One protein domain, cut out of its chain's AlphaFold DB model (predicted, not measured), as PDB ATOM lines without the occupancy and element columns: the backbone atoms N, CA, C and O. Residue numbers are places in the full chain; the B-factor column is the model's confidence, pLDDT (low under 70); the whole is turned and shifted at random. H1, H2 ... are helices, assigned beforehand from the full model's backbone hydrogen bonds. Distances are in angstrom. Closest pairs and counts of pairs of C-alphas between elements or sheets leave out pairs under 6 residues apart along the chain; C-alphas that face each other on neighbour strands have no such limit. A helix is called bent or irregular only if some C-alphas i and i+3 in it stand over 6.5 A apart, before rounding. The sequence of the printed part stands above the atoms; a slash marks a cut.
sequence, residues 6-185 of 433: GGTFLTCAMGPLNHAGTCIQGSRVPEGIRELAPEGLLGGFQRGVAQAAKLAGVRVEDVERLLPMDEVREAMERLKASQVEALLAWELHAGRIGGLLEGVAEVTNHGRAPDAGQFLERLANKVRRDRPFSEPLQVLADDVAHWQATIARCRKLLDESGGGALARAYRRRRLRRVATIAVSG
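What this domain is: This is residues 6 to 185 of the 433 residues of an uncharacterized protein of Sorangium cellulosum (UniProt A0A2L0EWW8). Two long helices, H6 and H8, lie side by side and run opposite ways along an elongated helical body; H7 folds back on H8, H1 packs on H8, H3 and H4 pack on H6, and H2 packs on H3, H4 and H7. At one end, residues 175 to 185 of H9 stick out as an arm that adds to the length, and the small H5 packs on H4. The printed part has 180 residues with nine named helices, H1 to H9 in chain order, and no named strand; its class is all helix. It is loose, with a radius of gyration of the C-alphas of 20.1 A and spans of 73 by 33 by 22 A.

How they stand to each other: H8, residues 131 to 161, touches H6, residues 69 to 96, at a shallow tilt of 28 degrees, opposite ways; their closest C-alphas, of Pro 136 and Ala 86, are 4.8 A apart. H8 and H7, residues 116 to 126, form a helical hairpin, closest at the C-alphas of Ser 134 and Ala 124, 4.4 A. With residues 151 to 159 alone, H8 touches H1, residues 6 to 13, closest at the C-alphas of Arg 155 and Gly 6, 4.3 A. The hub, H4, residues 38 to 56, touches five helices, among them H1, where the C-alphas of Gly 48 and Phe 9 come closest at 4.0 A. H2, residues 15 to 25, and H3, residues 29 to 35, form a helical hairpin at a shallow tilt of 8 degrees, closest at the C-alphas of Ala 20 and Gly 32, 4.2 A. H2 also touches H7, closest at the C-alphas of Gly 21 and Ala 116, 3.9 A. H5, residues 60 to 64, touches H4, closest at the C-alphas of Val 60 and Ala 53, 5.4 A. H9, residues 163 to 185, touches H4 with residues 166 to 170 alone, closest at the C-alphas of Tyr 170 and Ala 56, 4.8 A. H6 and H7 are apart. Every O i to N i+4 pair is within hydrogen-bond range in H1, H2, H3, H4, H5, H7 and H9, against 22 of 24 in H6 and 25 of 27 in H8.

Where its parts are: H8 is 42.9 A long, H6 40.9 A, H9 31.9 A and H4 26.8 A. H6 has a kink of 32 degrees near residue 90 and is irregular, with C-alphas 92 and 95 7.3 A apart. C-alpha 6, where H1 begins, is at (33.491, 34.234, 21.510), and C-alpha 185, where H9 ends, at (4.558, 42.052, 38.178).

The domain as a whole: The C-alphas of Arg 129 and Gly 185, the two farthest apart, are 73.8 A apart. The printed part has no cut. The link from H6 to H7, residues 97 to 115, is long. Residues 96 to 111 and 161 to 164 have pLDDT under 70.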
ATOM      1  N   GLY A   6      32.377  34.315  22.452       87.94
ATOM      2  CA  GLY A   6      33.491  34.234  21.510       87.94
ATOM      3  C   GLY A   6      33.109  34.659  20.092       87.94
ATOM      4  O   GLY A   6      33.919  35.259  19.393       87.94
ATOM      5  N   GLY A   7      31.855  34.447  19.679       89.94
ATOM      6  CA  GLY A   7      31.340  34.968  18.408       89.94
ATOM      7  C   GLY A   7      31.339  36.498  18.348       89.94
ATOM      8  O   GLY A   7      31.772  37.072  17.357       89.94
ATOM      9  N   THR A   8      30.908  37.161  19.425       90.06
ATOM     10  CA  THR A   8      30.894  38.637  19.488       90.06
ATOM     11  C   THR A   8      32.305  39.220  19.547       90.06
ATOM     12  O   THR A   8      32.582  40.214  18.881       90.06
ATOM     13  N   PHE A   9      33.201  38.578  20.306       95.00
ATOM     14  CA  PHE A   9      34.626  38.912  20.328       95.00
ATOM     15  C   PHE A   9      35.237  38.821  18.922       95.00
ATOM     16  O   PHE A   9      35.846  39.783  18.455       95.00
ATOM     17  N   LEU A  10      35.008  37.700  18.228       94.62
ATOM     18  CA  LEU A  10      35.567  37.443  16.902       94.62
ATOM     19  C   LEU A  10      35.131  38.495  15.879       94.62
ATOM     20  O   LEU A  10      35.966  38.968  15.117       94.62
ATOM     21  N   THR A  11      33.855  38.889  15.874       93.81
ATOM     22  CA  THR A  11      33.350  39.915  14.948       93.81
ATOM     23  C   THR A  11      34.104  41.238  15.095       93.81
ATOM     24  O   THR A  11      34.434  41.868  14.094       93.81
ATOM     25  N   CYS A  12      34.406  41.659  16.326       94.50
ATOM     26  CA  CYS A  12      35.153  42.893  16.573       94.50
ATOM     27  C   CYS A  12      36.649  42.745  16.255       94.50
ATOM     28  O   CYS A  12      37.220  43.642  15.636       94.50
ATOM     29  N   ALA A  13      37.260  41.621  16.645       95.75
ATOM     30  CA  ALA A  13      38.687  41.360  16.457       95.75
ATOM     31  C   ALA A  13      39.069  41.165  14.978       95.75
ATOM     32  O   ALA A  13      40.110  41.645  14.546       95.75
ATOM     33  N   MET A  14      38.203  40.527  14.182       95.00
ATOM     34  CA  MET A  14      38.420  40.311  12.743       95.00
ATOM     35  C   MET A  14      38.040  41.515  11.876       95.00
ATOM     36  O   MET A  14      38.348  41.522  10.689       95.00
ATOM     37  N   GLY A  15      37.359  42.523  12.429       93.38
ATOM     38  CA  GLY A  15      36.883  43.686  11.673       93.38
ATOM     39  C   GLY A  15      37.989  44.377  10.860       93.38
ATOM     40  O   GLY A  15      37.843  44.479   9.642       93.38
ATOM     41  N   PRO A  16      39.104  44.788  11.494       95.12
ATOM     42  CA  PRO A  16      40.243  45.387  10.795       95.12
ATOM     43  C   PRO A  16      40.860  44.477   9.721       95.12
ATOM     44  O   PRO A  16      41.120  44.928   8.613       95.12
ATOM     45  N   LEU A  17      41.004  43.174   9.995       94.38
ATOM     46  CA  LEU A  17      41.540  42.199   9.032       94.38
ATOM     47  C   LEU A  17      40.655  42.053   7.793       94.38
ATOM     48  O   LEU A  17      41.150  42.036   6.669       94.38
ATOM     49  N   ASN A  18      39.339  41.979   7.990       93.62
ATOM     50  CA  ASN A  18      38.385  41.917   6.885       93.62
ATOM     51  C   ASN A  18      38.402  43.223   6.073       93.62
ATOM     52  O   ASN A  18      38.247  43.195   4.852       93.62
ATOM     53  N   HIS A  19      38.591  44.370   6.736       94.25
ATOM     54  CA  HIS A  19      38.716  45.657   6.061       94.25
ATOM     55  C   HIS A  19      39.991  45.721   5.211       94.25
ATOM     56  O   HIS A  19      39.903  46.012   4.018       94.25
ATOM     57  N   ALA A  20      41.136  45.333   5.778       94.06
ATOM     58  CA  ALA A  20      42.400  45.205   5.059       94.06
ATOM     59  C   ALA A  20      42.269  44.267   3.849       94.06
ATOM     60  O   ALA A  20      42.623  44.645   2.733       94.06
ATOM     61  N   GLY A  21      41.666  43.087   4.030       91.50
ATOM     62  CA  GLY A  21      41.403  42.145   2.941       91.50
ATOM     63  C   GLY A  21      40.527  42.745   1.839       91.50
ATOM     64  O   GLY A  21      40.808  42.550   0.660       91.50
ATOM     65  N   THR A  22      39.512  43.534   2.203       91.31
ATOM     66  CA  THR A  22      38.657  44.252   1.240       91.31
ATOM     67  C   THR A  22      39.450  45.305   0.459       91.31
ATOM     68  O   THR A  22      39.248  45.462  -0.744       91.31
ATOM     69  N   CYS A  23      40.371  46.025   1.108       91.50
ATOM     70  CA  CYS A  23      41.247  46.992   0.442       91.50
ATOM     71  C   CYS A  23      42.188  46.309  -0.553       91.50
ATOM     72  O   CYS A  23      42.248  46.735  -1.706       91.50
ATOM     73  N   ILE A  24      42.839  45.213  -0.150       89.44
ATOM     74  CA  ILE A  24      43.740  44.443  -1.018       89.44
ATOM     75  C   ILE A  24      42.972  43.858  -2.208       89.44
ATOM     76  O   ILE A  24      43.420  43.978  -3.346       89.44
ATOM     77  N   GLN A  25      41.787  43.286  -1.969       86.50
ATOM     78  CA  GLN A  25      40.925  42.769  -3.032       86.50
ATOM     79  C   GLN A  25      40.483  43.875  -4.003       86.50
ATOM     80  O   GLN A  25      40.395  43.636  -5.200       86.50
ATOM     81  N   GLY A  26      40.232  45.088  -3.506       87.44
ATOM     82  CA  GLY A  26      39.876  46.256  -4.317       87.44
ATOM     83  C   GLY A  26      41.067  46.967  -4.969       87.44
ATOM     84  O   GLY A  26      40.960  48.160  -5.240       87.44
ATOM     85  N   SER A  27      42.202  46.284  -5.157       85.50
ATOM     86  CA  SER A  27      43.442  46.824  -5.742       85.50
ATOM     87  C   SER A  27      44.062  48.011  -4.986       85.50
ATOM     88  O   SER A  27      44.922  48.709  -5.518       85.50
ATOM     89  N   ARG A  28      43.679  48.223  -3.723       90.44
ATOM     90  CA  ARG A  28      44.231  49.236  -2.806       90.44
ATOM     91  C   ARG A  28      45.164  48.565  -1.803       90.44
ATOM     92  O   ARG A  28      44.903  48.514  -0.600       90.44
ATOM     93  N   VAL A  29      46.209  47.930  -2.332       89.69
ATOM     94  CA  VAL A  29      47.143  47.120  -1.539       89.69
ATOM     95  C   VAL A  29      47.931  47.943  -0.508       89.69
ATOM     96  O   VAL A  29      47.966  47.497   0.636       89.69
ATOM     97  N   PRO A  30      48.499  49.131  -0.815       91.62
ATOM     98  CA  PRO A  30      49.181  49.926   0.206       91.62
ATOM     99  C   PRO A  30      48.247  50.315   1.357       91.62
ATOM    100  O   PRO A  30      48.633  50.236   2.519       91.62
ATOM    101  N   GLU A  31      47.003  50.691   1.059       93.31
ATOM    102  CA  GLU A  31      45.986  50.977   2.074       93.31
ATOM    103  C   GLU A  31      45.679  49.727   2.901       93.31
ATOM    104  O   GLU A  31      45.633  49.793   4.123       93.31
ATOM    105  N   GLY A  32      45.538  48.570   2.252       93.19
ATOM    106  CA  GLY A  32      45.335  47.294   2.930       93.19
ATOM    107  C   GLY A  32      46.478  46.912   3.871       93.19
ATOM    108  O   GLY A  32      46.215  46.499   4.994       93.19
ATOM    109  N   ILE A  33      47.737  47.097   3.459       95.19
ATOM    110  CA  ILE A  33      48.906  46.840   4.314       95.19
ATOM    111  C   ILE A  33      48.967  47.857   5.472       95.19
ATOM    112  O   ILE A  33      49.298  47.491   6.601       95.19
ATOM    113  N   ARG A  34      48.587  49.123   5.251       95.56
ATOM    114  CA  ARG A  34      48.480  50.122   6.334       95.56
ATOM    115  C   ARG A  34      47.403  49.758   7.358       95.56
ATOM    116  O   ARG A  34      47.633  49.933   8.546       95.56
ATOM    117  N   GLU A  35      46.273  49.200   6.935       93.69
ATOM    118  CA  GLU A  35      45.208  48.730   7.842       93.69
ATOM    119  C   GLU A  35      45.616  47.510   8.690       93.69
ATOM    120  O   GLU A  35      45.010  47.237   9.727       93.69
ATOM    121  N   LEU A  36      46.674  46.795   8.291       95.50
ATOM    122  CA  LEU A  36      47.303  45.742   9.098       95.50
ATOM    123  C   LEU A  36      48.260  46.299  10.166       95.50
ATOM    124  O   LEU A  36      48.967  45.527  10.813       95.50
ATOM    125  N   ALA A  37      48.279  47.619  10.378       94.12
ATOM    126  CA  ALA A  37      49.070  48.242  11.428       94.12
ATOM    127  C   ALA A  37      48.657  47.750  12.831       94.12
ATOM    128  O   ALA A  37      47.467  47.501  13.093       94.12
ATOM    129  N   PRO A  38      49.616  47.657  13.772       91.81
ATOM    130  CA  PRO A  38      49.356  47.108  15.091       91.81
ATOM    131  C   PRO A  38      48.235  47.790  15.871       91.81
ATOM    132  O   PRO A  38      47.457  47.127  16.558       91.81
ATOM    133  N   GLU A  39      48.112  49.108  15.745       92.25
ATOM    134  CA  GLU A  39      47.132  49.920  16.461       92.25
ATOM    135  C   GLU A  39      45.698  49.553  16.051       92.25
ATOM    136  O   GLU A  39      44.804  49.441  16.898       92.25
ATOM    137  N   GLY A  40      45.477  49.313  14.755       92.12
ATOM    138  CA  GLY A  40      44.178  48.925  14.207       92.12
ATOM    139  C   GLY A  40      43.766  47.525  14.654       92.12
ATOM    140  O   GLY A  40      42.653  47.331  15.162       92.12
ATOM    141  N   LEU A  41      44.683  46.561  14.524       95.56
ATOM    142  CA  LEU A  41      44.468  45.160  14.888       95.56
ATOM    143  C   LEU A  41      44.260  44.986  16.401       95.56
ATOM    144  O   LEU A  41      43.264  44.386  16.825       95.56
ATOM    145  N   LEU A  42      45.135  45.572  17.225       95.75
ATOM    146  CA  LEU A  42      45.025  45.524  18.683       95.75
ATOM    147  C   LEU A  42      43.782  46.276  19.171       95.75
ATOM    148  O   LEU A  42      43.074  45.791  20.053       95.75
ATOM    149  N   GLY A  43      43.450  47.415  18.557       95.38
ATOM    150  CA  GLY A  43      42.215  48.136  18.852       95.38
ATOM    151  C   GLY A  43      40.964  47.302  18.552       95.38
ATOM    152  O   GLY A  43      40.012  47.305  19.336       95.38
ATOM    153  N   GLY A  44      40.952  46.549  17.446       95.88
ATOM    154  CA  GLY A  44      39.891  45.587  17.128       95.88
ATOM    155  C   GLY A  44      39.766  44.482  18.176       95.88
ATOM    156  O   GLY A  44      38.664  44.206  18.664       95.88
ATOM    157  N   PHE A  45      40.901  43.905  18.577       97.31
ATOM    158  CA  PHE A  45      40.983  42.895  19.629       97.31
ATOM    159  C   PHE A  45      40.423  43.413  20.964       97.31
ATOM    160  O   PHE A  45      39.500  42.815  21.520       97.31
ATOM    161  N   GLN A  46      40.901  44.567  21.440       97.31
ATOM    162  CA  GLN A  46      40.461  45.194  22.692       97.31
ATOM    163  C   GLN A  46      38.963  45.525  22.681       97.31
ATOM    164  O   GLN A  46      38.264  45.269  23.663       97.31
ATOM    165  N   ARG A  47      38.424  46.021  21.555       96.75
ATOM    166  CA  ARG A  47      36.971  46.215  21.390       96.75
ATOM    167  C   ARG A  47      36.203  44.900  21.533       96.75
ATOM    168  O   ARG A  47      35.151  44.879  22.170       96.75
ATOM    169  N   GLY A  48      36.732  43.807  20.984       95.88
ATOM    170  CA  GLY A  48      36.162  42.470  21.151       95.88
ATOM    171  C   GLY A  48      36.135  42.019  22.609       95.88
ATOM    172  O   GLY A  48      35.096  41.550  23.081       95.88
ATOM    173  N   VAL A  49      37.241  42.202  23.338       96.00
ATOM    174  CA  VAL A  49      37.339  41.884  24.774       96.00
ATOM    175  C   VAL A  49      36.329  42.711  25.573       96.00
ATOM    176  O   VAL A  49      35.543  42.156  26.346       96.00
ATOM    177  N   ALA A  50      36.271  44.023  25.336       96.06
ATOM    178  CA  ALA A  50      35.346  44.925  26.013       96.06
ATOM    179  C   ALA A  50      33.876  44.564  25.750       96.06
ATOM    180  O   ALA A  50      33.051  44.566  26.669       96.06
ATOM    181  N   GLN A  51      33.531  44.202  24.512       94.06
ATOM    182  CA  GLN A  51      32.174  43.793  24.162       94.06
ATOM    183  C   GLN A  51      31.799  42.450  24.804       94.06
ATOM    184  O   GLN A  51      30.679  42.303  25.307       94.06
ATOM    185  N   ALA A  52      32.727  41.490  24.851       91.88
ATOM    186  CA  ALA A  52      32.529  40.229  25.560       91.88
ATOM    187  C   ALA A  52      32.318  40.461  27.069       91.88
ATOM    188  O   ALA A  52      31.362  39.926  27.641       91.88
ATOM    189  N   ALA A  53      33.126  41.327  27.691       91.81
ATOM    190  CA  ALA A  53      32.998  41.717  29.097       91.81
ATOM    191  C   ALA A  53      31.644  42.381  29.386       91.81
ATOM    192  O   ALA A  53      30.923  41.977  30.304       91.81
ATOM    193  N   LYS A  54      31.237  43.343  28.545       91.44
ATOM    194  CA  LYS A  54      29.952  44.052  28.645       91.44
ATOM    195  C   LYS A  54      28.764  43.097  28.569       91.44
ATOM    196  O   LYS A  54      27.832  43.211  29.373       91.44
ATOM    197  N   LEU A  55      28.793  42.159  27.622       88.44
ATOM    198  CA  LEU A  55      27.739  41.159  27.463       88.44
ATOM    199  C   LEU A  55      27.686  40.209  28.654       88.44
ATOM    200  O   LEU A  55      26.601  39.993  29.192       88.44
ATOM    201  N   ALA A  56      28.831  39.693  29.104       86.38
ATOM    202  CA  ALA A  56      28.916  38.820  30.273       86.38
ATOM    203  C   ALA A  56      28.584  39.547  31.593       86.38
ATOM    204  O   ALA A  56      28.113  38.919  32.543       86.38
ATOM    205  N   GLY A  57      28.744  40.874  31.639       87.25
ATOM    206  CA  GLY A  57      28.559  41.691  32.836       87.25
ATOM    207  C   GLY A  57      29.708  41.570  33.832       87.25
ATOM    208  O   GLY A  57      29.453  41.608  35.034       87.25
ATOM    209  N   VAL A  58      30.929  41.395  33.331       89.50
ATOM    210  CA  VAL A  58      32.172  41.333  34.114       89.50
ATOM    211  C   VAL A  58      33.093  42.485  33.721       89.50
ATOM    212  O   VAL A  58      32.766  43.248  32.805       89.50
ATOM    213  N   ARG A  59      34.230  42.630  34.404       92.19
ATOM    214  CA  ARG A  59      35.218  43.635  34.020       92.19
ATOM    215  C   ARG A  59      36.073  43.147  32.845       92.19
ATOM    216  O   ARG A  59      36.127  41.951  32.569       92.19
ATOM    217  N   VAL A  60      36.724  44.073  32.144       94.81
ATOM    218  CA  VAL A  60      37.581  43.755  30.985       94.81
ATOM    219  C   VAL A  60      38.757  42.877  31.412       94.81
ATOM    220  O   VAL A  60      39.042  41.879  30.759       94.81
ATOM    221  N   GLU A  61      39.341  43.169  32.572       94.19
ATOM    222  CA  GLU A  61      40.501  42.455  33.111       94.19
ATOM    223  C   GLU A  61      40.184  40.978  33.408       94.19
ATOM    224  O   GLU A  61      41.051  40.113  33.306       94.19
ATOM    225  N   ASP A  62      38.926  40.663  33.742       90.31
ATOM    226  CA  ASP A  62      38.480  39.282  33.964       90.31
ATOM    227  C   ASP A  62      38.437  38.480  32.657       90.31
ATOM    228  O   ASP A  62      38.633  37.265  32.668       90.31
ATOM    229  N   VAL A  63      38.174  39.151  31.532       91.88
ATOM    230  CA  VAL A  63      38.196  38.536  30.202       91.88
ATOM    231  C   VAL A  63      39.634  38.379  29.723       91.88
ATOM    232  O   VAL A  63      39.987  37.308  29.244       91.88
ATOM    233  N   GLU A  64      40.484  39.391  29.909       93.69
ATOM    234  CA  GLU A  64      41.904  39.343  29.525       93.69
ATOM    235  C   GLU A  64      42.672  38.226  30.238       93.69
ATOM    236  O   GLU A  64      43.471  37.543  29.608       93.69
ATOM    237  N   ARG A  65      42.376  37.955  31.516       91.62
ATOM    238  CA  ARG A  65      42.965  36.830  32.273       91.62
ATOM    239  C   ARG A  65      42.682  35.448  31.677       91.62
ATOM    240  O   ARG A  65      43.359  34.490  32.034       91.62
ATOM    241  N   LEU A  66      41.661  35.327  30.830       90.38
ATOM    242  CA  LEU A  66      41.291  34.077  30.162       90.38
ATOM    243  C   LEU A  66      41.944  33.934  28.783       90.38
ATOM    244  O   LEU A  66      41.814  32.882  28.157       90.38
ATOM    245  N   LEU A  67      42.592  34.990  28.295       93.31
ATOM    246  CA  LEU A  67      43.206  35.049  26.979       93.31
ATOM    247  C   LEU A  67      44.733  34.933  27.107       93.31
ATOM    248  O   LEU A  67      45.303  35.397  28.095       93.31
ATOM    249  N   PRO A  68      45.422  34.345  26.113       94.69
ATOM    250  CA  PRO A  68      46.878  34.272  26.078       94.69
ATOM    251  C   PRO A  68      47.459  35.647  25.707       94.69
ATOM    252  O   PRO A  68      47.924  35.872  24.593       94.69
ATOM    253  N   MET A  69      47.385  36.602  26.636       94.81
ATOM    254  CA  MET A  69      47.759  37.998  26.386       94.81
ATOM    255  C   MET A  69      49.248  38.178  26.069       94.81
ATOM    256  O   MET A  69      49.606  39.153  25.412       94.81
ATOM    257  N   ASP A  70      50.103  37.253  26.509       95.44
ATOM    258  CA  ASP A  70      51.520  37.228  26.135       95.44
ATOM    259  C   ASP A  70      51.701  36.846  24.654       95.44
ATOM    260  O   ASP A  70      52.349  37.591  23.923       95.44
ATOM    261  N   GLU A  71      51.037  35.779  24.181       95.56
ATOM    262  CA  GLU A  71      51.046  35.371  22.758       95.56
ATOM    263  C   GLU A  71      50.479  36.478  21.855       95.56
ATOM    264  O   GLU A  71      50.988  36.734  20.766       95.56
ATOM    265  N   VAL A  72      49.429  37.166  22.319       96.38
ATOM    266  CA  VAL A  72      48.840  38.318  21.619       96.38
ATOM    267  C   VAL A  72      49.867  39.438  21.464       96.38
ATOM    268  O   VAL A  72      50.030  39.953  20.363       96.38
ATOM    269  N   ARG A  73      50.580  39.805  22.538       96.06
ATOM    270  CA  ARG A  73      51.613  40.853  22.494       96.06
ATOM    271  C   ARG A  73      52.766  40.476  21.561       96.06
ATOM    272  O   ARG A  73      53.177  41.300  20.753       96.06
ATOM    273  N   GLU A  74      53.232  39.233  21.620       95.62
ATOM    274  CA  GLU A  74      54.305  38.738  20.752       95.62
ATOM    275  C   GLU A  74      53.906  38.726  19.267       95.62
ATOM    276  O   GLU A  74      54.687  39.128  18.404       95.62
ATOM    277  N   ALA A  75      52.684  38.288  18.949       95.25
ATOM    278  CA  ALA A  75      52.169  38.323  17.582       95.25
ATOM    279  C   ALA A  75      52.071  39.762  17.042       95.25
ATOM    280  O   ALA A  75      52.365  39.993  15.871       95.25
ATOM    281  N   MET A  76      51.713  40.731  17.893       96.06
ATOM    282  CA  MET A  76      51.637  42.137  17.493       96.06
ATOM    283  C   MET A  76      53.003  42.757  17.183       96.06
ATOM    284  O   MET A  76      53.107  43.516  16.221       96.06
ATOM    285  N   GLU A  77      54.042  42.440  17.959       95.69
ATOM    286  CA  GLU A  77      55.397  42.948  17.692       95.69
ATOM    287  C   GLU A  77      55.975  42.380  16.387       95.69
ATOM    288  O   GLU A  77      56.586  43.120  15.616       95.69
ATOM    289  N   ARG A  78      55.722  41.097  16.085       95.81
ATOM    290  CA  ARG A  78      56.113  40.496  14.797       95.81
ATOM    291  C   ARG A  78      55.409  41.161  13.617       95.81
ATOM    292  O   ARG A  78      56.080  41.648  12.711       95.81
ATOM    293  N   LEU A  79      54.082  41.294  13.703       96.12
ATOM    294  CA  LEU A  79      53.278  41.999  12.701       96.12
ATOM    295  C   LEU A  79      53.754  43.432  12.465       96.12
ATOM    296  O   LEU A  79      53.760  43.894  11.332       96.12
ATOM    297  N   LYS A  80      54.159  44.146  13.520       96.50
ATOM    298  CA  LYS A  80      54.688  45.508  13.399       96.50
ATOM    299  C   LYS A  80      55.937  45.556  12.523       96.50
ATOM    300  O   LYS A  80      56.034  46.424  11.661       96.50
ATOM    301  N   ALA A  81      56.883  44.647  12.753       96.75
ATOM    302  CA  ALA A  81      58.122  44.590  11.986       96.75
ATOM    303  C   ALA A  81      57.850  44.224  10.518       96.75
ATOM    304  O   ALA A  81      58.235  44.971   9.617       96.75
ATOM    305  N   SER A  82      57.107  43.138  10.280       97.00
ATOM    306  CA  SER A  82      56.825  42.653   8.923       97.00
ATOM    307  C   SER A  82      55.937  43.600   8.116       97.00
ATOM    308  O   SER A  82      56.112  43.730   6.905       97.00
ATOM    309  N   GLN A  83      55.028  44.333   8.764       97.00
ATOM    310  CA  GLN A  83      54.176  45.320   8.101       97.00
ATOM    311  C   GLN A  83      54.968  46.529   7.592       97.00
ATOM    312  O   GLN A  83      54.748  46.963   6.460       97.00
ATOM    313  N   VAL A  84      55.916  47.043   8.383       96.88
ATOM    314  CA  VAL A  84      56.789  48.151   7.968       96.88
ATOM    315  C   VAL A  84      57.680  47.724   6.802       96.88
ATOM    316  O   VAL A  84      57.776  48.446   5.810       96.88
ATOM    317  N   GLU A  85      58.285  46.539   6.881       96.44
ATOM    318  CA  GLU A  85      59.127  46.002   5.805       96.44
ATOM    319  C   GLU A  85      58.336  45.783   4.509       96.44
ATOM    320  O   GLU A  85      58.787  46.182   3.433       96.44
ATOM    321  N   ALA A  86      57.126  45.225   4.603       95.81
ATOM    322  CA  ALA A  86      56.241  45.035   3.460       95.81
ATOM    323  C   ALA A  86      55.803  46.361   2.819       95.81
ATOM    324  O   ALA A  86      55.757  46.453   1.593       95.81
ATOM    325  N   LEU A  87      55.509  47.397   3.618       95.56
ATOM    326  CA  LEU A  87      55.189  48.732   3.100       95.56
ATOM    327  C   LEU A  87      56.374  49.361   2.370       95.56
ATOM    328  O   LEU A  87      56.200  49.863   1.262       95.56
ATOM    329  N   LEU A  88      57.572  49.302   2.954       95.44
ATOM    330  CA  LEU A  88      58.782  49.842   2.331       95.44
ATOM    331  C   LEU A  88      59.104  49.118   1.019       95.44
ATOM    332  O   LEU A  88      59.378  49.760   0.005       95.44
ATOM    333  N   ALA A  89      59.011  47.786   1.012       94.31
ATOM    334  CA  ALA A  89      59.179  46.989  -0.199       94.31
ATOM    335  C   ALA A  89      58.132  47.357  -1.264       94.31
ATOM    336  O   ALA A  89      58.466  47.494  -2.442       94.31
ATOM    337  N   TRP A  90      56.880  47.590  -0.855       92.25
ATOM    338  CA  TRP A  90      55.816  48.055  -1.744       92.25
ATOM    339  C   TRP A  90      56.125  49.412  -2.369       92.25
ATOM    340  O   TRP A  90      56.052  49.548  -3.589       92.25
ATOM    341  N   GLU A  91      56.516  50.402  -1.575       91.31
ATOM    342  CA  GLU A  91      56.825  51.748  -2.069       91.31
ATOM    343  C   GLU A  91      58.020  51.760  -3.037       91.31
ATOM    344  O   GLU A  91      57.995  52.480  -4.036       91.31
ATOM    345  N   LEU A  92      59.032  50.918  -2.801       91.44
ATOM    346  CA  LEU A  92      60.227  50.828  -3.647       91.44
ATOM    347  C   LEU A  92      59.996  50.070  -4.969       91.44
ATOM    348  O   LEU A  92      60.599  50.423  -5.989       91.44
ATOM    349  N   HIS A  93      59.145  49.037  -4.976       85.25
ATOM    350  CA  HIS A  93      59.014  48.113  -6.113       85.25
ATOM    351  C   HIS A  93      57.706  48.258  -6.911       85.25
ATOM    352  O   HIS A  93      57.693  47.939  -8.104       85.25
ATOM    353  N   ALA A  94      56.621  48.791  -6.333       77.88
ATOM    354  CA  ALA A  94      55.302  48.809  -6.982       77.88
ATOM    355  C   ALA A  94      55.273  49.598  -8.303       77.88
ATOM    356  O   ALA A  94      54.601  49.186  -9.251       77.88
ATOM    357  N   GLY A  95      56.053  50.681  -8.414       70.69
ATOM    358  CA  GLY A  95      56.142  51.493  -9.635       70.69
ATOM    359  C   GLY A  95      56.690  50.744 -10.860       70.69
ATOM    360  O   GLY A  95      56.448  51.166 -11.987       70.69
ATOM    361  N   ARG A  96      57.388  49.613 -10.667       69.88
ATOM    362  CA  ARG A  96      57.956  48.792 -11.756       69.88
ATOM    363  C   ARG A  96      57.023  47.678 -12.240       69.88
ATOM    364  O   ARG A  96      57.315  47.045 -13.248       69.88
ATOM    365  N   ILE A  97      55.919  47.432 -11.535       68.88
ATOM    366  CA  ILE A  97      55.033  46.270 -11.736       68.88
ATOM    367  C   ILE A  97      53.703  46.702 -12.394       68.88
ATOM    368  O   ILE A  97      52.777  45.904 -12.525       68.88
ATOM    369  N   GLY A  98      53.601  47.963 -12.839       57.62
ATOM    370  CA  GLY A  98      52.407  48.558 -13.450       57.62
ATOM    371  C   GLY A  98      51.877  47.743 -14.634       57.62
ATOM    372  O   GLY A  98      52.390  47.849 -15.743       57.62
ATOM    373  N   GLY A  99      50.874  46.903 -14.366       64.25
ATOM    374  CA  GLY A  99      50.243  45.978 -15.315       64.25
ATOM    375  C   GLY A  99      50.115  44.536 -14.800       64.25
ATOM    376  O   GLY A  99      49.169  43.843 -15.151       64.25
ATOM    377  N   LEU A 100      50.999  44.068 -13.909       63.50
ATOM    378  CA  LEU A 100      50.954  42.683 -13.399       63.50
ATOM    379  C   LEU A 100      49.945  42.482 -12.248       63.50
ATOM    380  O   LEU A 100      49.594  41.349 -11.910       63.50
ATOM    381  N   LEU A 101      49.501  43.577 -11.623       65.12
ATOM    382  CA  LEU A 101      48.672  43.567 -10.412       65.12
ATOM    383  C   LEU A 101      47.159  43.527 -10.687       65.12
ATOM    384  O   LEU A 101      46.404  43.149  -9.794       65.12
ATOM    385  N   GLU A 102      46.712  43.833 -11.911       62.41
ATOM    386  CA  GLU A 102      45.281  43.869 -12.272       62.41
ATOM    387  C   GLU A 102      44.597  42.496 -12.111       62.41
ATOM    388  O   GLU A 102      43.455  42.421 -11.667       62.41
ATOM    389  N   GLY A 103      45.323  41.388 -12.309       60.75
ATOM    390  CA  GLY A 103      44.784  40.031 -12.135       60.75
ATOM    391  C   GLY A 103      44.781  39.493 -10.695       60.75
ATOM    392  O   GLY A 103      44.491  38.314 -10.478       60.75
ATOM    393  N   VAL A 104      45.208  40.264  -9.685       59.88
ATOM    394  CA  VAL A 104      45.200  39.841  -8.259       59.88
ATOM    395  C   VAL A 104      43.808  39.987  -7.640       59.88
ATOM    396  O   VAL A 104      43.436  39.169  -6.800       59.88
ATOM    397  N   ALA A 105      43.023  40.951  -8.122       55.66
ATOM    398  CA  ALA A 105      41.665  41.226  -7.665       55.66
ATOM    399  C   ALA A 105      40.603  40.252  -8.226       55.66
ATOM    400  O   ALA A 105      39.560  40.058  -7.604       55.66
ATOM    401  N   GLU A 106      40.863  39.603  -9.369       55.81
ATOM    402  CA  GLU A 106      39.849  38.845 -10.130       55.81
ATOM    403  C   GLU A 106      39.510  37.442  -9.597       55.81
ATOM    404  O   GLU A 106      38.665  36.748 -10.163       55.81
ATOM    405  N   VAL A 107      40.094  36.996  -8.482       52.47
ATOM    406  CA  VAL A 107      39.720  35.691  -7.919       52.47
ATOM    407  C   VAL A 107      38.460  35.839  -7.067       52.47
ATOM    408  O   VAL A 107      38.507  36.242  -5.905       52.47
ATOM    409  N   THR A 108      37.327  35.471  -7.666       50.69
ATOM    410  CA  THR A 108      36.006  35.367  -7.038       50.69
ATOM    411  C   THR A 108      36.068  34.563  -5.740       50.69
ATOM    412  O   THR A 108      36.177  33.336  -5.758       50.69
ATOM    413  N   ASN A 109      35.959  35.237  -4.594       53.88
ATOM    414  CA  ASN A 109      35.706  34.567  -3.324       53.88
ATOM    415  C   ASN A 109      34.189  34.340  -3.210       53.88
ATOM    416  O   ASN A 109      33.419  35.296  -3.142       53.88
ATOM    417  N   HIS A 110      33.749  33.078  -3.240       53.38
ATOM    418  CA  HIS A 110      32.339  32.656  -3.250       53.38
ATOM    419  C   HIS A 110      31.605  32.954  -1.920       53.38
ATOM    420  O   HIS A 110      31.250  32.043  -1.174       53.38
ATOM    421  N   GLY A 111      31.397  34.232  -1.591       60.62
ATOM    422  CA  GLY A 111      30.603  34.674  -0.435       60.62
ATOM    423  C   GLY A 111      31.287  34.555   0.935       60.62
ATOM    424  O   GLY A 111      30.617  34.691   1.957       60.62
ATOM    425  N   ARG A 112      32.605  34.308   0.989       71.56
ATOM    426  CA  ARG A 112      33.401  34.374   2.232       71.56
ATOM    427  C   ARG A 112      34.033  35.755   2.399       71.56
ATOM    428  O   ARG A 112      34.353  36.407   1.409       71.56
ATOM    429  N   ALA A 113      34.211  36.185   3.651       73.75
ATOM    430  CA  ALA A 113      34.911  37.430   3.959       73.75
ATOM    431  C   ALA A 113      36.352  37.385   3.405       73.75
ATOM    432  O   ALA A 113      36.976  36.322   3.461       73.75
ATOM    433  N   PRO A 114      36.863  38.498   2.851       80.06
ATOM    434  CA  PRO A 114      38.195  38.542   2.263       80.06
ATOM    435  C   PRO A 114      39.276  38.333   3.330       80.06
ATOM    436  O   PRO A 114      39.332  39.068   4.314       80.06
ATOM    437  N   ASP A 115      40.133  37.333   3.122       88.50
ATOM    438  CA  ASP A 115      41.235  36.994   4.021       88.50
ATOM    439  C   ASP A 115      42.518  37.716   3.583       88.50
ATOM    440  O   ASP A 115      43.129  37.367   2.570       88.50
ATOM    441  N   ALA A 116      42.910  38.739   4.348       90.81
ATOM    442  CA  ALA A 116      44.080  39.562   4.058       90.81
ATOM    443  C   ALA A 116      45.378  38.746   3.935       90.81
ATOM    444  O   ALA A 116      46.156  39.002   3.016       90.81
ATOM    445  N   GLY A 117      45.592  37.746   4.800       91.62
ATOM    446  CA  GLY A 117      46.805  36.923   4.778       91.62
ATOM    447  C   GLY A 117      46.897  36.114   3.488       91.62
ATOM    448  O   GLY A 117      47.903  36.163   2.784       91.62
ATOM    449  N   GLN A 118      45.790  35.480   3.096       90.56
ATOM    450  CA  GLN A 118      45.727  34.713   1.853       90.56
ATOM    451  C   GLN A 118      45.948  35.585   0.604       90.56
ATOM    452  O   GLN A 118      46.550  35.135  -0.374       90.56
ATOM    453  N   PHE A 119      45.455  36.828   0.593       89.81
ATOM    454  CA  PHE A 119      45.710  37.735  -0.529       89.81
ATOM    455  C   PHE A 119      47.180  38.155  -0.613       89.81
ATOM    456  O   PHE A 119      47.729  38.166  -1.717       89.81
ATOM    457  N   LEU A 120      47.820  38.453   0.521       91.94
ATOM    458  CA  LEU A 120      49.244  38.792   0.576       91.94
ATOM    459  C   LEU A 120      50.128  37.619   0.138       91.94
ATOM    460  O   LEU A 120      51.011  37.809  -0.693       91.94
ATOM    461  N   GLU A 121      49.832  36.401   0.593       92.94
ATOM    462  CA  GLU A 121      50.541  35.179   0.187       92.94
ATOM    463  C   GLU A 121      50.461  34.963  -1.334       92.94
ATOM    464  O   GLU A 121      51.451  34.686  -2.017       92.94
ATOM    465  N   ARG A 122      49.268  35.118  -1.921       89.75
ATOM    466  CA  ARG A 122      49.089  34.993  -3.377       89.75
ATOM    467  C   ARG A 122      49.835  36.080  -4.137       89.75
ATOM    468  O   ARG A 122      50.369  35.816  -5.216       89.75
ATOM    469  N   LEU A 123      49.842  37.296  -3.604       88.75
ATOM    470  CA  LEU A 123      50.545  38.422  -4.194       88.75
ATOM    471  C   LEU A 123      52.057  38.184  -4.180       88.75
ATOM    472  O   LEU A 123      52.677  38.255  -5.241       88.75
ATOM    473  N   ALA A 124      52.613  37.778  -3.037       92.06
ATOM    474  CA  ALA A 124      54.007  37.367  -2.891       92.06
ATOM    475  C   ALA A 124      54.384  36.268  -3.900       92.06
ATOM    476  O   ALA A 124      55.381  36.380  -4.613       92.06
ATOM    477  N   ASN A 125      53.533  35.250  -4.058       90.81
ATOM    478  CA  ASN A 125      53.752  34.173  -5.025       90.81
ATOM    479  C   ASN A 125      53.755  34.645  -6.487       90.81
ATOM    480  O   ASN A 125      54.538  34.142  -7.297       90.81
ATOM    481  N   LYS A 126      52.914  35.621  -6.847       88.56
ATOM    482  CA  LYS A 126      52.886  36.187  -8.206       88.56
ATOM    483  C   LYS A 126      54.150  36.975  -8.532       88.56
ATOM    484  O   LYS A 126      54.617  36.924  -9.668       88.56
ATOM    485  N   VAL A 127      54.723  37.651  -7.541       89.25
ATOM    486  CA  VAL A 127      55.952  38.440  -7.700       89.25
ATOM    487  C   VAL A 127      57.212  37.707  -7.248       89.25
ATOM    488  O   VAL A 127      58.269  38.314  -7.181       89.25
ATOM    489  N   ARG A 128      57.149  36.385  -7.037       91.81
ATOM    490  CA  ARG A 128      58.249  35.541  -6.522       91.81
ATOM    491  C   ARG A 128      59.585  35.674  -7.269       91.81
ATOM    492  O   ARG A 128      60.627  35.276  -6.757       91.81
ATOM    493  N   ARG A 129      59.570  36.165  -8.513       89.69
ATOM    494  CA  ARG A 129      60.791  36.432  -9.292       89.69
ATOM    495  C   ARG A 129      61.580  37.639  -8.760       89.69
ATOM    496  O   ARG A 129      62.794  37.653  -8.924       89.69
ATOM    497  N   ASP A 130      60.917  38.601  -8.120       91.81
ATOM    498  CA  ASP A 130      61.524  39.759  -7.455       91.81
ATOM    499  C   ASP A 130      61.590  39.500  -5.943       91.81
ATOM    500  O   ASP A 130      60.695  39.882  -5.189       91.81
ATOM    501  N   ARG A 131      62.636  38.787  -5.503       92.38
ATOM    502  CA  ARG A 131      62.792  38.361  -4.099       92.38
ATOM    503  C   ARG A 131      62.720  39.510  -3.084       92.38
ATOM    504  O   ARG A 131      61.940  39.363  -2.144       92.38
ATOM    505  N   PRO A 132      63.426  40.647  -3.282       93.56
ATOM    506  CA  PRO A 132      63.320  41.804  -2.390       93.56
ATOM    507  C   PRO A 132      61.893  42.325  -2.193       93.56
ATOM    508  O   PRO A 132      61.604  42.927  -1.165       93.56
ATOM    509  N   PHE A 133      60.996  42.081  -3.154       91.56
ATOM    510  CA  PHE A 133      59.592  42.459  -3.053       91.56
ATOM    511  C   PHE A 133      58.697  41.329  -2.523       91.56
ATOM    512  O   PHE A 133      57.809  41.568  -1.706       91.56
ATOM    513  N   SER A 134      58.918  40.086  -2.960       93.81
ATOM    514  CA  SER A 134      58.069  38.954  -2.579       93.81
ATOM    515  C   SER A 134      58.297  38.461  -1.151       93.81
ATOM    516  O   SER A 134      57.343  38.025  -0.514       93.81
ATOM    517  N   GLU A 135      59.536  38.494  -0.648       96.12
ATOM    518  CA  GLU A 135      59.869  37.951   0.678       96.12
ATOM    519  C   GLU A 135      59.196  38.739   1.820       96.12
ATOM    520  O   GLU A 135      58.506  38.102   2.617       96.12
ATOM    521  N   PRO A 136      59.251  40.088   1.872       97.38
ATOM    522  CA  PRO A 136      58.557  40.854   2.916       97.38
ATOM    523  C   PRO A 136      57.036  40.658   2.905       97.38
ATOM    524  O   PRO A 136      56.404  40.570   3.956       97.38
ATOM    525  N   LEU A 137      56.434  40.532   1.714       95.38
ATOM    526  CA  LEU A 137      55.001  40.253   1.578       95.38
ATOM    527  C   LEU A 137      54.631  38.855   2.083       95.38
ATOM    528  O   LEU A 137      53.568  38.695   2.682       95.38
ATOM    529  N   GLN A 138      55.491  37.858   1.855       97.12
ATOM    530  CA  GLN A 138      55.281  36.504   2.365       97.12
ATOM    531  C   GLN A 138      55.397  36.463   3.893       97.12
ATOM    532  O   GLN A 138      54.525  35.896   4.541       97.12
ATOM    533  N   VAL A 139      56.417  37.109   4.470       97.81
ATOM    534  CA  VAL A 139      56.591  37.180   5.932       97.81
ATOM    535  C   VAL A 139      55.383  37.853   6.587       97.81
ATOM    536  O   VAL A 139      54.828  37.323   7.549       97.81
ATOM    537  N   LEU A 140      54.903  38.969   6.026       97.44
ATOM    538  CA  LEU A 140      53.685  39.616   6.513       97.44
ATOM    539  C   LEU A 140      52.457  38.700   6.390       97.44
ATOM    540  O   LEU A 140      51.623  38.670   7.293       97.44
ATOM    541  N   ALA A 141      52.320  37.954   5.290       96.75
ATOM    542  CA  ALA A 141      51.213  37.013   5.116       96.75
ATOM    543  C   ALA A 141      51.206  35.929   6.209       96.75
ATOM    544  O   ALA A 141      50.151  35.652   6.788       96.75
ATOM    545  N   ASP A 142      52.377  35.371   6.523       97.69
ATOM    546  CA  ASP A 142      52.550  34.344   7.552       97.69
ATOM    547  C   ASP A 142      52.230  34.893   8.956       97.69
ATOM    548  O   ASP A 142      51.511  34.251   9.730       97.69
ATOM    549  N   ASP A 143      52.672  36.116   9.269       97.69
ATOM    550  CA  ASP A 143      52.368  36.785  10.540       97.69
ATOM    551  C   ASP A 143      50.874  37.127  10.678       97.69
ATOM    552  O   ASP A 143      50.285  36.965  11.754       97.69
ATOM    553  N   VAL A 144      50.212  37.542   9.590       97.00
ATOM    554  CA  VAL A 144      48.758  37.782   9.567       97.00
ATOM    555  C   VAL A 144      47.988  36.481   9.791       97.00
ATOM    556  O   VAL A 144      47.031  36.462  10.573       97.00
ATOM    557  N   ALA A 145      48.411  35.383   9.160       96.12
ATOM    558  CA  ALA A 145      47.815  34.067   9.373       96.12
ATOM    559  C   ALA A 145      48.002  33.594  10.827       96.12
ATOM    560  O   ALA A 145      47.063  33.082  11.450       96.12
ATOM    561  N   HIS A 146      49.182  33.827  11.409       96.69
ATOM    562  CA  HIS A 146      49.442  33.541  12.818       96.69
ATOM    563  C   HIS A 146      48.521  34.351  13.742       96.69
ATOM    564  O   HIS A 146      47.899  33.795  14.649       96.69
ATOM    565  N   TRP A 147      48.349  35.647  13.478       96.69
ATOM    566  CA  TRP A 147      47.446  36.508  14.240       96.69
ATOM    567  C   TRP A 147      45.978  36.066  14.165       96.69
ATOM    568  O   TRP A 147      45.293  35.989  15.190       96.69
ATOM    569  N   GLN A 148      45.492  35.698  12.977       95.88
ATOM    570  CA  GLN A 148      44.153  35.126  12.800       95.88
ATOM    571  C   GLN A 148      43.966  33.835  13.608       95.88
ATOM    572  O   GLN A 148      42.925  33.649  14.250       95.88
ATOM    573  N   ALA A 149      44.976  32.958  13.626       96.06
ATOM    574  CA  ALA A 149      44.959  31.741  14.430       96.06
ATOM    575  C   ALA A 149      44.907  32.051  15.937       96.06
ATOM    576  O   ALA A 149      44.141  31.416  16.672       96.06
ATOM    577  N   THR A 150      45.641  33.068  16.397       96.50
ATOM    578  CA  THR A 150      45.598  33.556  17.784       96.50
ATOM    579  C   THR A 150      44.213  34.099  18.144       96.50
ATOM    580  O   THR A 150      43.648  33.707  19.168       96.50
ATOM    581  N   ILE A 151      43.579  34.902  17.281       96.50
ATOM    582  CA  ILE A 151      42.194  35.367  17.483       96.50
ATOM    583  C   ILE A 151      41.218  34.179  17.555       96.50
ATOM    584  O   ILE A 151      40.343  34.143  18.428       96.50
ATOM    585  N   ALA A 152      41.349  33.191  16.668       94.44
ATOM    586  CA  ALA A 152      40.494  32.004  16.671       94.44
ATOM    587  C   ALA A 152      40.654  31.183  17.964       94.44
ATOM    588  O   ALA A 152      39.660  30.711  18.526       94.44
ATOM    589  N   ARG A 153      41.883  31.071  18.482       94.31
ATOM    590  CA  ARG A 153      42.177  30.450  19.781       94.31
ATOM    591  C   ARG A 153      41.544  31.232  20.932       94.31
ATOM    592  O   ARG A 153      40.871  30.628  21.762       94.31
ATOM    593  N   CYS A 154      41.669  32.558  20.945       94.19
ATOM    594  CA  CYS A 154      41.015  33.430  21.924       94.19
ATOM    595  C   CYS A 154      39.491  33.248  21.917       94.19
ATOM    596  O   CYS A 154      38.882  33.073  22.972       94.19
ATOM    597  N   ARG A 155      38.865  33.185  20.734       93.56
ATOM    598  CA  ARG A 155      37.440  32.843  20.607       93.56
ATOM    599  C   ARG A 155      37.132  31.490  21.248       93.56
ATOM    600  O   ARG A 155      36.177  31.398  22.015       93.56
ATOM    601  N   LYS A 156      37.917  30.457  20.928       90.50
ATOM    602  CA  LYS A 156      37.725  29.106  21.465       90.50
ATOM    603  C   LYS A 156      37.834  29.098  22.991       90.50
ATOM    604  O   LYS A 156      36.985  28.511  23.645       90.50
ATOM    605  N   LEU A 157      38.794  29.818  23.571       90.00
ATOM    606  CA  LEU A 157      38.934  29.956  25.024       90.00
ATOM    607  C   LEU A 157      37.739  30.677  25.663       90.00
ATOM    608  O   LEU A 157      37.270  30.257  26.721       90.00
ATOM    609  N   LEU A 158      37.198  31.712  25.015       89.38
ATOM    610  CA  LEU A 158      35.989  32.401  25.483       89.38
ATOM    611  C   LEU A 158      34.729  31.530  25.387       89.38
ATOM    612  O   LEU A 158      33.848  31.644  26.241       89.38
ATOM    613  N   ASP A 159      34.646  30.666  24.374       86.38
ATOM    614  CA  ASP A 159      33.510  29.766  24.160       86.38
ATOM    615  C   ASP A 159      33.603  28.484  25.031       86.38
ATOM    616  O   ASP A 159      32.589  28.058  25.587       86.38
ATOM    617  N   GLU A 160      34.794  27.893  25.213       80.50
ATOM    618  CA  GLU A 160      35.006  26.570  25.832       80.50
ATOM    619  C   GLU A 160      35.577  26.624  27.265       80.50
ATOM    620  O   GLU A 160      34.995  26.042  28.180       80.50
ATOM    621  N   SER A 161      36.701  27.316  27.491       61.34
ATOM    622  CA  SER A 161      37.497  27.193  28.732       61.34
ATOM    623  C   SER A 161      37.144  28.244  29.799       61.34
ATOM    624  O   SER A 161      37.030  27.926  30.981       61.34
ATOM    625  N   GLY A 162      36.895  29.491  29.393       56.00
ATOM    626  CA  GLY A 162      36.447  30.606  30.243       56.00
ATOM    627  C   GLY A 162      34.929  30.836  30.225       56.00
ATOM    628  O   GLY A 162      34.367  31.494  31.111       56.00
ATOM    629  N   GLY A 163      34.238  30.226  29.255       56.34
ATOM    630  CA  GLY A 163      32.789  30.307  29.074       56.34
ATOM    631  C   GLY A 163      31.995  29.757  30.260       56.34
ATOM    632  O   GLY A 163      30.896  30.226  30.529       56.34
ATOM    633  N   GLY A 164      32.546  28.838  31.058       65.56
ATOM    634  CA  GLY A 164      31.887  28.337  32.267       65.56
ATOM    635  C   GLY A 164      31.653  29.429  33.317       65.56
ATOM    636  O   GLY A 164      30.524  29.608  33.785       65.56
ATOM    637  N   ALA A 165      32.697  30.180  33.672       72.19
ATOM    638  CA  ALA A 165      32.622  31.251  34.666       72.19
ATOM    639  C   ALA A 165      31.871  32.476  34.122       72.19
ATOM    640  O   ALA A 165      30.928  32.953  34.761       72.19
ATOM    641  N   LEU A 166      32.199  32.913  32.900       74.62
ATOM    642  CA  LEU A 166      31.545  34.048  32.246       74.62
ATOM    643  C   LEU A 166      30.064  33.771  31.941       74.62
ATOM    644  O   LEU A 166      29.202  34.603  32.235       74.62
ATOM    645  N   ALA A 167      29.710  32.577  31.452       73.38
ATOM    646  CA  ALA A 167      28.307  32.222  31.226       73.38
ATOM    647  C   ALA A 167      27.538  31.980  32.533       73.38
ATOM    648  O   ALA A 167      26.315  32.143  32.557       73.38
ATOM    649  N   ARG A 168      28.196  31.586  33.636       77.06
ATOM    650  CA  ARG A 168      27.560  31.551  34.970       77.06
ATOM    651  C   ARG A 168      27.269  32.967  35.471       77.06
ATOM    652  O   ARG A 168      26.153  33.203  35.936       77.06
ATOM    653  N   ALA A 169      28.211  33.903  35.334       77.69
ATOM    654  CA  ALA A 169      28.012  35.310  35.690       77.69
ATOM    655  C   ALA A 169      26.860  35.936  34.882       77.69
ATOM    656  O   ALA A 169      25.918  36.489  35.460       77.69
ATOM    657  N   TYR A 170      26.852  35.712  33.565       75.62
ATOM    658  CA  TYR A 170      25.766  36.124  32.680       75.62
ATOM    659  C   TYR A 170      24.404  35.543  33.099       75.62
ATOM    660  O   TYR A 170      23.420  36.276  33.235       75.62
ATOM    661  N   ARG A 171      24.334  34.224  33.357       77.94
ATOM    662  CA  ARG A 171      23.095  33.552  33.790       77.94
ATOM    663  C   ARG A 171      22.570  34.112  35.109       77.94
ATOM    664  O   ARG A 171      21.379  34.397  35.199       77.94
ATOM    665  N   ARG A 172      23.437  34.336  36.101       81.44
ATOM    666  CA  ARG A 172      23.047  34.936  37.390       81.44
ATOM    667  C   ARG A 172      22.467  36.338  37.211       81.44
ATOM    668  O   ARG A 172      21.423  36.638  37.785       81.44
ATOM    669  N   ARG A 173      23.089  37.184  36.384       78.69
ATOM    670  CA  ARG A 173      22.590  38.542  36.104       78.69
ATOM    671  C   ARG A 173      21.230  38.521  35.407       78.69
ATOM    672  O   ARG A 173      20.337  39.280  35.783       78.69
ATOM    673  N   ARG A 174      21.057  37.640  34.419       79.31
ATOM    674  CA  ARG A 174      19.786  37.483  33.699       79.31
ATOM    675  C   ARG A 174      18.675  36.978  34.617       79.31
ATOM    676  O   ARG A 174      17.597  37.559  34.609       79.31
ATOM    677  N   LEU A 175      18.949  35.962  35.438       80.31
ATOM    678  CA  LEU A 175      17.983  35.439  36.407       80.31
ATOM    679  C   LEU A 175      17.566  36.503  37.423       80.31
ATOM    680  O   LEU A 175      16.378  36.640  37.674       80.31
ATOM    681  N   ARG A 176      18.503  37.313  37.937       81.12
ATOM    682  CA  ARG A 176      18.166  38.432  38.833       81.12
ATOM    683  C   ARG A 176      17.231  39.443  38.170       81.12
ATOM    684  O   ARG A 176      16.230  39.798  38.773       81.12
ATOM    685  N   ARG A 177      17.506  39.863  36.927       81.25
ATOM    686  CA  ARG A 177      16.624  40.794  36.192       81.25
ATOM    687  C   ARG A 177      15.231  40.218  35.943       81.25
ATOM    688  O   ARG A 177      14.239  40.922  36.100       81.25
ATOM    689  N   VAL A 178      15.151  38.948  35.550       80.94
ATOM    690  CA  VAL A 178      13.860  38.280  35.337       80.94
ATOM    691  C   VAL A 178      13.109  38.150  36.660       80.94
ATOM    692  O   VAL A 178      11.926  38.461  36.706       80.94
ATOM    693  N   ALA A 179      13.795  37.781  37.745       80.19
ATOM    694  CA  ALA A 179      13.201  37.694  39.073       80.19
ATOM    695  C   ALA A 179      12.659  39.050  39.547       80.19
ATOM    696  O   ALA A 179      11.531  39.104  40.018       80.19
ATOM    697  N   THR A 180      13.393  40.156  39.362       80.69
ATOM    698  CA  THR A 180      12.893  41.487  39.750       80.69
ATOM    699  C   THR A 180      11.647  41.895  38.969       80.69
ATOM    700  O   THR A 180      10.722  42.434  39.564       80.69
ATOM    701  N   ILE A 181      11.595  41.605  37.662       83.12
ATOM    702  CA  ILE A 181      10.424  41.904  36.819       83.12
ATOM    703  C   ILE A 181       9.234  41.012  37.202       83.12
ATOM    704  O   ILE A 181       8.102  41.480  37.270       83.12
ATOM    705  N   ALA A 182       9.477  39.730  37.477       82.38
ATOM    706  CA  ALA A 182       8.428  38.804  37.892       82.38
ATOM    707  C   ALA A 182       7.843  39.187  39.261       82.38
ATOM    708  O   ALA A 182       6.627  39.194  39.431       82.38
ATOM    709  N   VAL A 183       8.699  39.553  40.222       84.50
ATOM    710  CA  VAL A 183       8.275  40.001  41.554       84.50
ATOM    711  C   VAL A 183       7.486  41.307  41.463       84.50
ATOM    712  O   VAL A 183       6.411  41.393  42.050       84.50
ATOM    713  N   SER A 184       7.952  42.302  40.698       79.19
ATOM    714  CA  SER A 184       7.201  43.553  40.536       79.19
ATOM    715  C   SER A 184       5.855  43.335  39.838       79.19
ATOM    716  O   SER A 184       4.848  43.902  40.262       79.19
ATOM    717  N   GLY A 185       5.802  42.456  38.831       86.12
ATOM    718  CA  GLY A 185       4.558  42.052  38.178       86.12
ATOM    719  C   GLY A 185       3.567  41.389  39.141       86.12
ATOM    720  O   GLY A 185       2.393  41.754  39.162       86.12
TER     721      GLY A 185